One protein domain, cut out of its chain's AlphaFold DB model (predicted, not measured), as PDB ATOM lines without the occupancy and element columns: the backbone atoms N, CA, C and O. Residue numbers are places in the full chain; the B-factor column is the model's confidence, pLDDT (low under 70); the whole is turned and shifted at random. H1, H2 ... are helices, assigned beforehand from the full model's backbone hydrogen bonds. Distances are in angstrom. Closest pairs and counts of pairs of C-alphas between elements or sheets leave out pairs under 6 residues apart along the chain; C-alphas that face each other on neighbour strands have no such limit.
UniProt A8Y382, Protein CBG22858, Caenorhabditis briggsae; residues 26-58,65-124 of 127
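AT A GLANCE: This is residues 26 to 58 and 65 to 124 of the 127 residues of the protein "Protein CBG22858" of Caenorhabditis briggsae (UniProt A8Y382). Two helices, H3 and H4, form a V, with the end of H3 and the start of H4 at its closed end; H2 lies side by side with H3, and H5 folds back on H4 at the open end, near H3. H1 packs on residues 39 to 46 of H2, by the closed end. The printed part has 93 residues with five named helices, H1 to H5 in order, and no named strand: all helix. It is compact, with a radius of gyration of the C-alphas of 13.6 A and spans of 34 by 30 by 24 A.

IN THESE COORDINATES: H1, residues 26 to 34, begins at C-alpha 26 (122.530, 188.729, 96.700). H2 is residues 39 to 54, 22.4 A long; H3 is residues 66 to 84, 27.2 A. H4, residues 89 to 110, measures 31.1 A. H5, residues 116 to 123, ends at C-alpha 123 (126.242, 174.575, 71.789).

HOW THE PARTS SIT: H1 and H2 form a hairpin and touch, closest at the C-alphas of Leu 32 and Ala 42, 5.8 A, at a steep tilt of 43 degrees. H2 touches H3 at a shallow tilt of 19 degrees, opposite ways; the C-alphas of Thr 52 and Tyr 76 are closest, 6.5 A. H3 and H4 are close but not clearly touching; their closest C-alphas, Met 84 and Gln 92, are 6.0 A apart. H4 and H5 form a hairpin, touching through residues 99 to 103 of H4 alone, with C-alphas 99 and 121 closest at 6.4 A; their tilt of 37 degrees is only just steep. H1 and H5 are apart. Every O i to N i+4 pair is within hydrogen-bond range in H1, H2, H3, H4 and H5.

THE WHOLE: The farthest C-alphas, Ser 65 and Glu 90, are 37.4 A apart. Residues 59 to 64 are not printed; the gap is 11.1 A. The links printed whole are tight. Confidence is low, under 70, for 32 residues, among them 52 to 58 and 109 to 124.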
ATOM      1  N   GLU A  26     121.221 188.253  96.233       69.25
ATOM      2  CA  GLU A  26     122.530 188.729  96.700       69.25
ATOM      3  C   GLU A  26     123.623 187.646  96.632       69.25
ATOM      4  O   GLU A  26     124.757 187.935  96.244       69.25
ATOM      5  N   GLU A  27     123.291 186.383  96.935       73.50
ATOM      6  CA  GLU A  27     124.228 185.258  96.824       73.50
ATOM      7  C   GLU A  27     124.520 184.882  95.371       73.50
ATOM      8  O   GLU A  27     125.634 184.451  95.060       73.50
ATOM      9  N   SER A  28     123.528 185.006  94.482       73.56
ATOM     10  CA  SER A  28     123.725 184.831  93.039       73.56
ATOM     11  C   SER A  28     124.623 185.941  92.490       73.56
ATOM     12  O   SER A  28     125.589 185.656  91.785       73.56
ATOM     13  N   ARG A  29     124.390 187.196  92.895       78.62
ATOM     14  CA  ARG A  29     125.196 188.357  92.487       78.62
ATOM     15  C   ARG A  29     126.653 188.240  92.925       78.62
ATOM     16  O   ARG A  29     127.550 188.376  92.098       78.62
ATOM     17  N   ALA A  30     126.896 187.954  94.205       81.69
ATOM     18  CA  ALA A  30     128.248 187.790  94.738       81.69
ATOM     19  C   ALA A  30     129.014 186.652  94.039       81.69
ATOM     20  O   ALA A  30     130.217 186.761  93.799       81.69
ATOM     21  N   GLU A  31     128.314 185.577  93.666       77.81
ATOM     22  CA  GLU A  31     128.906 184.477  92.916       77.81
ATOM     23  C   GLU A  31     129.233 184.873  91.467       77.81
ATOM     24  O   GLU A  31     130.356 184.622  91.036       77.81
ATOM     25  N   LEU A  32     128.338 185.554  90.739       84.00
ATOM     26  CA  LEU A  32     128.597 186.049  89.375       84.00
ATOM     27  C   LEU A  32     129.834 186.966  89.325       84.00
ATOM     28  O   LEU A  32     130.740 186.736  88.518       84.00
ATOM     29  N   LEU A  33     129.931 187.919  90.260       87.12
ATOM     30  CA  LEU A  33     131.100 188.794  90.423       87.12
ATOM     31  C   LEU A  33     132.400 187.994  90.639       87.12
ATOM     32  O   LEU A  33     133.451 188.360  90.115       87.12
ATOM     33  N   SER A  34     132.345 186.863  91.357       86.50
ATOM     34  CA  SER A  34     133.523 186.011  91.599       86.50
ATOM     35  C   SER A  34     134.066 185.306  90.345       86.50
ATOM     36  O   SER A  34     135.238 184.930  90.323       86.50
ATOM     37  N   TYR A  35     133.265 185.175  89.279       83.19
ATOM     38  CA  TYR A  35     133.729 184.691  87.969       83.19
ATOM     39  C   TYR A  35     134.251 185.810  87.059       83.19
ATOM     40  O   TYR A  35     134.643 185.525  85.922       83.19
ATOM     41  N   GLY A  36     134.293 187.054  87.545       85.62
ATOM     42  CA  GLY A  36     134.708 188.230  86.781       85.62
ATOM     43  C   GLY A  36     133.631 188.763  85.838       85.62
ATOM     44  O   GLY A  36     133.980 189.401  84.854       85.62
ATOM     45  N   ILE A  37     132.354 188.475  86.109       88.44
ATOM     46  CA  ILE A  37     131.225 189.137  85.444       88.44
ATOM     47  C   ILE A  37     131.029 190.507  86.107       88.44
ATOM     48  O   ILE A  37     131.091 190.614  87.333       88.44
ATOM     49  N   SER A  38     130.810 191.544  85.308       92.00
ATOM     50  CA  SER A  38     130.560 192.917  85.739       92.00
ATOM     51  C   SER A  38     129.277 193.035  86.575       92.00
ATOM     52  O   SER A  38     128.358 192.221  86.426       92.00
ATOM     53  N   PRO A  39     129.174 194.037  87.468       90.69
ATOM     54  CA  PRO A  39     127.958 194.293  88.241       90.69
ATOM     55  C   PRO A  39     126.701 194.400  87.365       90.69
ATOM     56  O   PRO A  39     125.680 193.795  87.678       90.69
ATOM     57  N   GLU A  40     126.802 195.110  86.244       91.00
ATOM     58  CA  GLU A  40     125.724 195.362  85.292       91.00
ATOM     59  C   GLU A  40     125.284 194.081  84.568       91.00
ATOM     60  O   GLU A  40     124.083 193.806  84.470       91.00
ATOM     61  N   ALA A  41     126.238 193.261  84.110       87.25
ATOM     62  CA  ALA A  41     125.938 191.966  83.507       87.25
ATOM     63  C   ALA A  41     125.338 190.991  84.534       87.25
ATOM     64  O   ALA A  41     124.385 190.273  84.220       87.25
ATOM     65  N   ALA A  42     125.831 190.996  85.777       85.62
ATOM     66  CA  ALA A  42     125.305 190.163  86.855       85.62
ATOM     67  C   ALA A  42     123.848 190.522  87.206       85.62
ATOM     68  O   ALA A  42     122.998 189.633  87.280       85.62
ATOM     69  N   ASP A  43     123.538 191.814  87.346       87.81
ATOM     70  CA  ASP A  43     122.173 192.296  87.592       87.81
ATOM     71  C   ASP A  43     121.239 192.008  86.399       87.81
ATOM     72  O   ASP A  43     120.065 191.664  86.574       87.81
ATOM     73  N   GLY A  44     121.767 192.069  85.171       85.62
ATOM     74  CA  GLY A  44     121.057 191.668  83.957       85.62
ATOM     75  C   GLY A  44     120.694 190.180  83.921       85.62
ATOM     76  O   GLY A  44     119.549 189.848  83.605       85.62
ATOM     77  N   LEU A  45     121.626 189.297  84.297       84.69
ATOM     78  CA  LEU A  45     121.411 187.847  84.378       84.69
ATOM     79  C   LEU A  45     120.385 187.477  85.457       84.69
ATOM     80  O   LEU A  45     119.450 186.731  85.169       84.69
ATOM     81  N   ILE A  46     120.493 188.059  86.658       83.62
ATOM     82  CA  ILE A  46     119.523 187.856  87.752       83.62
ATOM     83  C   ILE A  46     118.114 188.260  87.304       83.62
ATOM     84  O   ILE A  46     117.147 187.545  87.550       83.62
ATOM     85  N   ARG A  47     117.975 189.366  86.560       83.75
ATOM     86  CA  ARG A  47     116.678 189.789  86.010       83.75
ATOM     87  C   ARG A  47     116.103 188.792  84.995       83.75
ATOM     88  O   ARG A  47     114.883 188.652  84.925       83.75
ATOM     89  N   ILE A  48     116.941 188.112  84.206       81.88
ATOM     90  CA  ILE A  48     116.504 187.066  83.261       81.88
ATOM     91  C   ILE A  48     116.052 185.807  84.019       81.88
ATOM     92  O   ILE A  48     114.992 185.259  83.704       81.88
ATOM     93  N   GLU A  49     116.791 185.403  85.058       76.25
ATOM     94  CA  GLU A  49     116.419 184.320  85.982       76.25
ATOM     95  C   GLU A  49     115.058 184.613  86.644       76.25
ATOM     96  O   GLU A  49     114.094 183.880  86.415       76.25
ATOM     97  N   THR A  50     114.912 185.763  87.314       75.62
ATOM     98  CA  THR A  50     113.658 186.188  87.967       75.62
ATOM     99  C   THR A  50     112.471 186.250  86.995       75.62
ATOM    100  O   THR A  50     111.373 185.793  87.316       75.62
ATOM    101  N   LYS A  51     112.661 186.783  85.780       75.25
ATOM    102  CA  LYS A  51     111.617 186.815  84.736       75.25
ATOM    103  C   LYS A  51     111.183 185.402  84.323       75.25
ATOM    104  O   LYS A  51     110.003 185.176  84.051       75.25
ATOM    105  N   THR A  52     112.118 184.455  84.279       68.75
ATOM    106  CA  THR A  52     111.840 183.051  83.941       68.75
ATOM    107  C   THR A  52     111.051 182.373  85.057       68.75
ATOM    108  O   THR A  52     110.001 181.793  84.782       68.75
ATOM    109  N   GLU A  53     111.468 182.535  86.313       66.62
ATOM    110  CA  GLU A  53     110.754 182.029  87.497       66.62
ATOM    111  C   GLU A  53     109.313 182.552  87.577       66.62
ATOM    112  O   GLU A  53     108.371 181.783  87.798       66.62
ATOM    113  N   GLN A  54     109.127 183.855  87.340       66.12
ATOM    114  CA  GLN A  54     107.816 184.511  87.313       66.12
ATOM    115  C   GLN A  54     106.927 184.037  86.156       66.12
ATOM    116  O   GLN A  54     105.705 184.058  86.281       66.12
ATOM    117  N   SER A  55     107.511 183.575  85.046       63.00
ATOM    118  CA  SER A  55     106.759 183.086  83.881       63.00
ATOM    119  C   SER A  55     106.100 181.712  84.080       63.00
ATOM    120  O   SER A  55     105.495 181.183  83.150       63.00
ATOM    121  N   GLY A  56     106.223 181.108  85.268       52.22
ATOM    122  CA  GLY A  56     105.694 179.771  85.559       52.22
ATOM    123  C   GLY A  56     106.558 178.632  85.011       52.22
ATOM    124  O   GLY A  56     106.306 177.471  85.331       52.22
ATOM    125  N   VAL A  57     107.623 178.952  84.264       51.19
ATOM    126  CA  VAL A  57     108.710 178.027  83.923       51.19
ATOM    127  C   VAL A  57     109.494 177.723  85.196       51.19
ATOM    128  O   VAL A  57     110.529 178.316  85.496       51.19
ATOM    129  N   ARG A  58     108.967 176.781  85.975       49.91
ATOM    130  CA  ARG A  58     109.644 176.188  87.121       49.91
ATOM    131  C   ARG A  58     110.214 174.844  86.685       49.91
ATOM    132  O   ARG A  58     109.436 173.902  86.538       49.91
ATOM    133  N   SER A  65     103.247 170.540  81.488       63.16
ATOM    134  CA  SER A  65     103.716 169.436  80.649       63.16
ATOM    135  C   SER A  65     105.253 169.378  80.588       63.16
ATOM    136  O   SER A  65     105.900 170.427  80.538       63.16
ATOM    137  N   PRO A  66     105.879 168.185  80.480       61.94
ATOM    138  CA  PRO A  66     107.324 168.067  80.260       61.94
ATOM    139  C   PRO A  66     107.838 168.887  79.065       61.94
ATOM    140  O   PRO A  66     108.956 169.395  79.101       61.94
ATOM    141  N   LEU A  67     107.015 169.072  78.025       68.00
ATOM    142  CA  LEU A  67     107.354 169.910  76.870       68.00
ATOM    143  C   LEU A  67     107.392 171.409  77.206       68.00
ATOM    144  O   LEU A  67     108.190 172.134  76.621       68.00
ATOM    145  N   GLU A  68     106.577 171.878  78.151       67.81
ATOM    146  CA  GLU A  68     106.570 173.277  78.601       67.81
ATOM    147  C   GLU A  68     107.800 173.579  79.461       67.81
ATOM    148  O   GLU A  68     108.439 174.612  79.269       67.81
ATOM    149  N   ALA A  69     108.191 172.644  80.335       65.31
ATOM    150  CA  ALA A  69     109.432 172.733  81.103       65.31
ATOM    151  C   ALA A  69     110.667 172.773  80.183       65.31
ATOM    152  O   ALA A  69     111.549 173.613  80.365       65.31
ATOM    153  N   ILE A  70     110.699 171.921  79.148       68.12
ATOM    154  CA  ILE A  70     111.746 171.945  78.115       68.12
ATOM    155  C   ILE A  70     111.728 173.286  77.366       68.12
ATOM    156  O   ILE A  70     112.745 173.971  77.326       68.12
ATOM    157  N   ASN A  71     110.590 173.709  76.809       71.12
ATOM    158  CA  ASN A  71     110.498 174.944  76.024       71.12
ATOM    159  C   ASN A  71     110.869 176.198  76.841       71.12
ATOM    160  O   ASN A  71     111.538 177.101  76.344       71.12
ATOM    161  N   GLY A  72     110.481 176.238  78.117       72.31
ATOM    162  CA  GLY A  72     110.864 177.302  79.035       72.31
ATOM    163  C   GLY A  72     112.363 177.322  79.346       72.31
ATOM    164  O   GLY A  72     112.967 178.393  79.344       72.31
ATOM    165  N   PHE A  73     112.985 176.153  79.530       70.62
ATOM    166  CA  PHE A  73     114.440 176.027  79.655       70.62
ATOM    167  C   PHE A  73     115.154 176.542  78.394       70.62
ATOM    168  O   PHE A  73     116.051 177.373  78.500       70.62
ATOM    169  N   PHE A  74     114.720 176.127  77.198       74.38
ATOM    170  CA  PHE A  74     115.246 176.642  75.924       74.38
ATOM    171  C   PHE A  74     115.162 178.174  75.846       74.38
ATOM    172  O   PHE A  74     116.147 178.833  75.516       74.38
ATOM    173  N   LYS A  75     114.001 178.743  76.187       77.31
ATOM    174  CA  LYS A  75     113.770 180.190  76.158       77.31
ATOM    175  C   LYS A  75     114.663 180.952  77.139       77.31
ATOM    176  O   LYS A  75     115.184 181.999  76.777       77.31
ATOM    177  N   TYR A  76     114.878 180.423  78.343       77.38
ATOM    178  CA  TYR A  76     115.833 180.991  79.300       77.38
ATOM    179  C   TYR A  76     117.248 181.060  78.708       77.38
ATOM    180  O   TYR A  76     117.877 182.115  78.753       77.38
ATOM    181  N   TYR A  77     117.720 179.976  78.081       77.12
ATOM    182  CA  TYR A  77     119.028 179.972  77.421       77.12
ATOM    183  C   TYR A  77     119.109 180.981  76.272       77.12
ATOM    184  O   TYR A  77     120.117 181.672  76.167       77.12
ATOM    185  N   GLN A  78     118.053 181.134  75.469       81.44
ATOM    186  CA  GLN A  78     117.995 182.143  74.403       81.44
ATOM    187  C   GLN A  78     117.990 183.586  74.935       81.44
ATOM    188  O   GLN A  78     118.678 184.439  74.371       81.44
ATOM    189  N   ASP A  79     117.253 183.870  76.016       83.31
ATOM    190  CA  ASP A  79     117.243 185.191  76.663       83.31
ATOM    191  C   ASP A  79     118.641 185.514  77.245       83.31
ATOM    192  O   ASP A  79     119.136 186.627  77.059       83.31
ATOM    193  N   VAL A  80     119.320 184.540  77.876       83.62
ATOM    194  CA  VAL A  80     120.712 184.682  78.358       83.62
ATOM    195  C   VAL A  80     121.698 184.862  77.199       83.62
ATOM    196  O   VAL A  80     122.551 185.741  77.269       83.62
ATOM    197  N   GLU A  81     121.590 184.080  76.123       82.94
ATOM    198  CA  GLU A  81     122.475 184.178  74.951       82.94
ATOM    199  C   GLU A  81     122.374 185.557  74.291       82.94
ATOM    200  O   GLU A  81     123.381 186.236  74.078       82.94
ATOM    201  N   SER A  82     121.137 185.989  74.032       88.81
ATOM    202  CA  SER A  82     120.827 187.277  73.410       88.81
ATOM    203  C   SER A  82     121.310 188.445  74.266       88.81
ATOM    204  O   SER A  82     121.806 189.435  73.735       88.81
ATOM    205  N   PHE A  83     121.201 188.329  75.595       88.38
ATOM    206  CA  PHE A  83     121.750 189.315  76.518       88.38
ATOM    207  C   PHE A  83     123.281 189.331  76.481       88.38
ATOM    208  O   PHE A  83     123.869 190.388  76.263       88.38
ATOM    209  N   MET A  84     123.938 188.181  76.631       86.31
ATOM    210  CA  MET A  84     125.400 188.098  76.723       86.31
ATOM    211  C   MET A  84     126.123 188.527  75.441       86.31
ATOM    212  O   MET A  84     127.196 189.121  75.533       86.31
ATOM    213  N   LYS A  85     125.507 188.364  74.262       87.81
ATOM    214  CA  LYS A  85     125.995 188.938  72.991       87.81
ATOM    215  C   LYS A  85     126.083 190.475  72.986       87.81
ATOM    216  O   LYS A  85     126.771 191.037  72.142       87.81
ATOM    217  N   THR A  86     125.431 191.159  73.931       90.00
ATOM    218  CA  THR A  86     125.541 192.622  74.127       90.00
ATOM    219  C   THR A  86     126.536 193.034  75.217       90.00
ATOM    220  O   THR A  86     126.784 194.227  75.384       90.00
ATOM    221  N   GLN A  87     127.067 192.079  75.987       90.06
ATOM    222  CA  GLN A  87     127.989 192.328  77.100       90.06
ATOM    223  C   GLN A  87     129.454 192.265  76.642       90.06
ATOM    224  O   GLN A  87     129.741 191.920  75.493       90.06
ATOM    225  N   SER A  88     130.389 192.607  77.533       90.38
ATOM    226  CA  SER A  88     131.821 192.597  77.207       90.38
ATOM    227  C   SER A  88     132.355 191.177  76.927       90.38
ATOM    228  O   SER A  88     131.802 190.196  77.440       90.38
ATOM    229  N   PRO A  89     133.455 191.029  76.159       89.44
ATOM    230  CA  PRO A  89     134.147 189.745  76.009       89.44
ATOM    231  C   PRO A  89     134.554 189.122  77.355       89.44
ATOM    232  O   PRO A  89     134.504 187.904  77.526       89.44
ATOM    233  N   GLU A  90     134.912 189.950  78.337       88.94
ATOM    234  CA  GLU A  90     135.257 189.542  79.697       88.94
ATOM    235  C   GLU A  90     134.064 188.897  80.425       88.94
ATOM    236  O   GLU A  90     134.218 187.827  81.027       88.94
ATOM    237  N   ASP A  91     132.872 189.497  80.306       85.75
ATOM    238  CA  ASP A  91     131.612 188.982  80.861       85.75
ATOM    239  C   ASP A  91     131.188 187.677  80.178       85.75
ATOM    240  O   ASP A  91     130.787 186.711  80.838       85.75
ATOM    241  N   GLN A  92     131.311 187.624  78.850       85.81
ATOM    242  CA  GLN A  92     131.055 186.433  78.039       85.81
ATOM    243  C   GLN A  92     131.957 185.263  78.459       85.81
ATOM    244  O   GLN A  92     131.474 184.151  78.697       85.81
ATOM    245  N   GLU A  93     133.258 185.499  78.630       86.75
ATOM    246  CA  GLU A  93     134.178 184.492  79.167       86.75
ATOM    247  C   GLU A  93     133.877 184.145  80.636       86.75
ATOM    248  O   GLU A  93     134.043 182.992  81.043       86.75
ATOM    249  N   GLY A  94     133.365 185.092  81.431       84.94
ATOM    250  CA  GLY A  94     132.822 184.848  82.771       84.94
ATOM    251  C   GLY A  94     131.697 183.813  82.771       84.94
ATOM    252  O   GLY A  94     131.780 182.803  83.476       84.94
ATOM    253  N   VAL A  95     130.689 183.993  81.915       80.44
ATOM    254  CA  VAL A  95     129.584 183.033  81.766       80.44
ATOM    255  C   VAL A  95     130.072 181.691  81.207       80.44
ATOM    256  O   VAL A  95     129.697 180.644  81.741       80.44
ATOM    257  N   LYS A  96     130.981 181.675  80.220       81.19
ATOM    258  CA  LYS A  96     131.603 180.428  79.723       81.19
ATOM    259  C   LYS A  96     132.322 179.654  80.841       81.19
ATOM    260  O   LYS A  96     132.219 178.425  80.886       81.19
ATOM    261  N   ARG A  97     133.020 180.332  81.768       82.19
ATOM    262  CA  ARG A  97     133.645 179.696  82.951       82.19
ATOM    263  C   ARG A  97     132.601 179.043  83.864       82.19
ATOM    264  O   ARG A  97     132.800 177.898  84.276       82.19
ATOM    265  N   ILE A  98     131.483 179.723  84.129       79.88
ATOM    266  CA  ILE A  98     130.371 179.182  84.931       79.88
ATOM    267  C   ILE A  98     129.781 177.930  84.274       79.88
ATOM    268  O   ILE A  98     129.665 176.895  84.930       79.88
ATOM    269  N   LEU A  99     129.465 177.987  82.976       76.12
ATOM    270  CA  LEU A  99     128.873 176.863  82.243       76.12
ATOM    271  C   LEU A  99     129.805 175.644  82.200       76.12
ATOM    272  O   LEU A  99     129.359 174.526  82.466       76.12
ATOM    273  N   LYS A 100     131.111 175.846  81.969       77.44
ATOM    274  CA  LYS A 100     132.124 174.773  82.032       77.44
ATOM    275  C   LYS A 100     132.187 174.124  83.417       77.44
ATOM    276  O   LYS A 100     132.182 172.896  83.512       77.44
ATOM    277  N   LYS A 101     132.186 174.920  84.495       78.38
ATOM    278  CA  LYS A 101     132.149 174.399  85.874       78.38
ATOM    279  C   LYS A 101     130.863 173.609  86.139       78.38
ATOM    280  O   LYS A 101     130.923 172.511  86.684       78.38
ATOM    281  N   LYS A 102     129.709 174.130  85.708       71.38
ATOM    282  CA  LYS A 102     128.406 173.468  85.865       71.38
ATOM    283  C   LYS A 102     128.313 172.152  85.103       71.38
ATOM    284  O   LYS A 102     127.768 171.199  85.655       71.38
ATOM    285  N   LYS A 103     128.887 172.063  83.898       71.88
ATOM    286  CA  LYS A 103     129.034 170.782  83.197       71.88
ATOM    287  C   LYS A 103     129.880 169.804  84.014       71.88
ATOM    288  O   LYS A 103     129.396 168.720  84.296       71.88
ATOM    289  N   ALA A 104     131.069 170.191  84.479       74.12
ATOM    290  CA  ALA A 104     131.919 169.297  85.273       74.12
ATOM    291  C   ALA A 104     131.235 168.790  86.565       74.12
ATOM    292  O   ALA A 104     131.346 167.612  86.906       74.12
ATOM    293  N   GLU A 105     130.488 169.651  87.264       71.75
ATOM    294  CA  GLU A 105     129.697 169.263  88.440       71.75
ATOM    295  C   GLU A 105     128.548 168.296  88.095       71.75
ATOM    296  O   GLU A 105     128.282 167.363  88.856       71.75
ATOM    297  N   LEU A 106     127.872 168.488  86.956       66.88
ATOM    298  CA  LEU A 106     126.786 167.610  86.520       66.88
ATOM    299  C   LEU A 106     127.306 166.266  85.991       66.88
ATOM    300  O   LEU A 106     126.757 165.227  86.352       66.88
ATOM    301  N   ASP A 107     128.394 166.272  85.218       67.94
ATOM    302  CA  ASP A 107     129.084 165.076  84.728       67.94
ATOM    303  C   ASP A 107     129.505 164.187  85.908       67.94
ATOM    304  O   ASP A 107     129.250 162.980  85.900       67.94
ATOM    305  N   ALA A 108     130.075 164.792  86.959       74.44
ATOM    306  CA  ALA A 108     130.455 164.104  88.191       74.44
ATOM    307  C   ALA A 108     129.245 163.548  88.968       74.44
ATOM    308  O   ALA A 108     129.335 162.465  89.544       74.44
ATOM    309  N   LYS A 109     128.107 164.255  88.971       67.25
ATOM    310  CA  LYS A 109     126.870 163.817  89.645       67.25
ATOM    311  C   LYS A 109     126.127 162.711  88.881       67.25
ATOM    312  O   LYS A 109     125.523 161.845  89.506       67.25
ATOM    313  N   ASN A 110     126.180 162.734  87.549       65.38
ATOM    314  CA  ASN A 110     125.406 161.854  86.667       65.38
ATOM    315  C   ASN A 110     126.234 160.711  86.046       65.38
ATOM    316  O   ASN A 110     125.703 159.939  85.245       65.38
ATOM    317  N   GLY A 111     127.527 160.607  86.372       63.47
ATOM    318  CA  GLY A 111     128.432 159.602  85.805       63.47
ATOM    319  C   GLY A 111     128.672 159.774  84.300       63.47
ATOM    320  O   GLY A 111     128.792 158.782  83.587       63.47
ATOM    321  N   GLY A 112     128.674 161.016  83.804       57.72
ATOM    322  CA  GLY A 112     128.871 161.336  82.384       57.72
ATOM    323  C   GLY A 112     127.700 160.986  81.452       57.72
ATOM    324  O   GLY A 112     127.888 160.917  80.238       57.72
ATOM    325  N   LYS A 113     126.489 160.743  81.978       57.41
ATOM    326  CA  LYS A 113     125.285 160.594  81.142       57.41
ATOM    327  C   LYS A 113     124.850 161.939  80.559       57.41
ATOM    328  O   LYS A 113     124.242 162.728  81.277       57.41
ATOM    329  N   LEU A 114     125.068 162.101  79.251       53.50
ATOM    330  CA  LEU A 114     124.716 163.292  78.476       53.50
ATOM    331  C   LEU A 114     123.258 163.725  78.708       53.50
ATOM    332  O   LEU A 114     122.309 163.082  78.253       53.50
ATOM    333  N   THR A 115     123.087 164.832  79.419       62.25
ATOM    334  CA  THR A 115     121.793 165.484  79.648       62.25
ATOM    335  C   THR A 115     121.455 166.495  78.549       62.25
ATOM    336  O   THR A 115     122.325 166.954  77.811       62.25
ATOM    337  N   ILE A 116     120.183 166.914  78.482       61.75
ATOM    338  CA  ILE A 116     119.751 168.029  77.619       61.75
ATOM    339  C   ILE A 116     120.609 169.278  77.893       61.75
ATOM    340  O   ILE A 116     121.083 169.908  76.954       61.75
ATOM    341  N   PHE A 117     120.897 169.590  79.162       60.47
ATOM    342  CA  PHE A 117     121.777 170.706  79.529       60.47
ATOM    343  C   PHE A 117     123.194 170.585  78.953       60.47
ATOM    344  O   PHE A 117     123.726 171.580  78.475       60.47
ATOM    345  N   GLU A 118     123.808 169.401  78.944       62.97
ATOM    346  CA  GLU A 118     125.146 169.241  78.358       62.97
ATOM    347  C   GLU A 118     125.159 169.481  76.849       62.97
ATOM    348  O   GLU A 118     126.103 170.087  76.346       62.97
ATOM    349  N   PHE A 119     124.102 169.073  76.138       61.78
ATOM    350  CA  PHE A 119     123.934 169.416  74.725       61.78
ATOM    351  C   PHE A 119     123.858 170.939  74.525       61.78
ATOM    352  O   PHE A 119     124.453 171.453  73.579       61.78
ATOM    353  N   PHE A 120     123.207 171.671  75.439       62.59
ATOM    354  CA  PHE A 120     123.184 173.138  75.405       62.59
ATOM    355  C   PHE A 120     124.525 173.772  75.750       62.59
ATOM    356  O   PHE A 120     124.973 174.622  74.993       62.59
ATOM    357  N   VAL A 121     125.223 173.332  76.800       63.94
ATOM    358  CA  VAL A 121     126.558 173.864  77.145       63.94
ATOM    359  C   VAL A 121     127.567 173.660  76.011       63.94
ATOM    360  O   VAL A 121     128.385 174.541  75.770       63.94
ATOM    361  N   LEU A 122     127.493 172.539  75.286       63.53
ATOM    362  CA  LEU A 122     128.333 172.275  74.109       63.53
ATOM    363  C   LEU A 122     127.960 173.119  72.878       63.53
ATOM    364  O   LEU A 122     128.758 173.221  71.954       63.53
ATOM    365  N   LYS A 123     126.754 173.695  72.851       63.62
ATOM    366  CA  LYS A 123     126.242 174.575  71.789       63.62
ATOM    367  C   LYS A 123     126.310 176.063  72.141       63.62
ATOM    368  O   LYS A 123     126.043 176.886  71.272       63.62
ATOM    369  N   PHE A 124     126.623 176.409  73.390       65.31
ATOM    370  CA  PHE A 124     126.578 177.778  73.904       65.31
ATOM    371  C   PHE A 124     127.873 178.535  73.596       65.31
ATOM    372  O   PHE A 124     128.663 178.873  74.483       65.31
TER     373      PHE A 124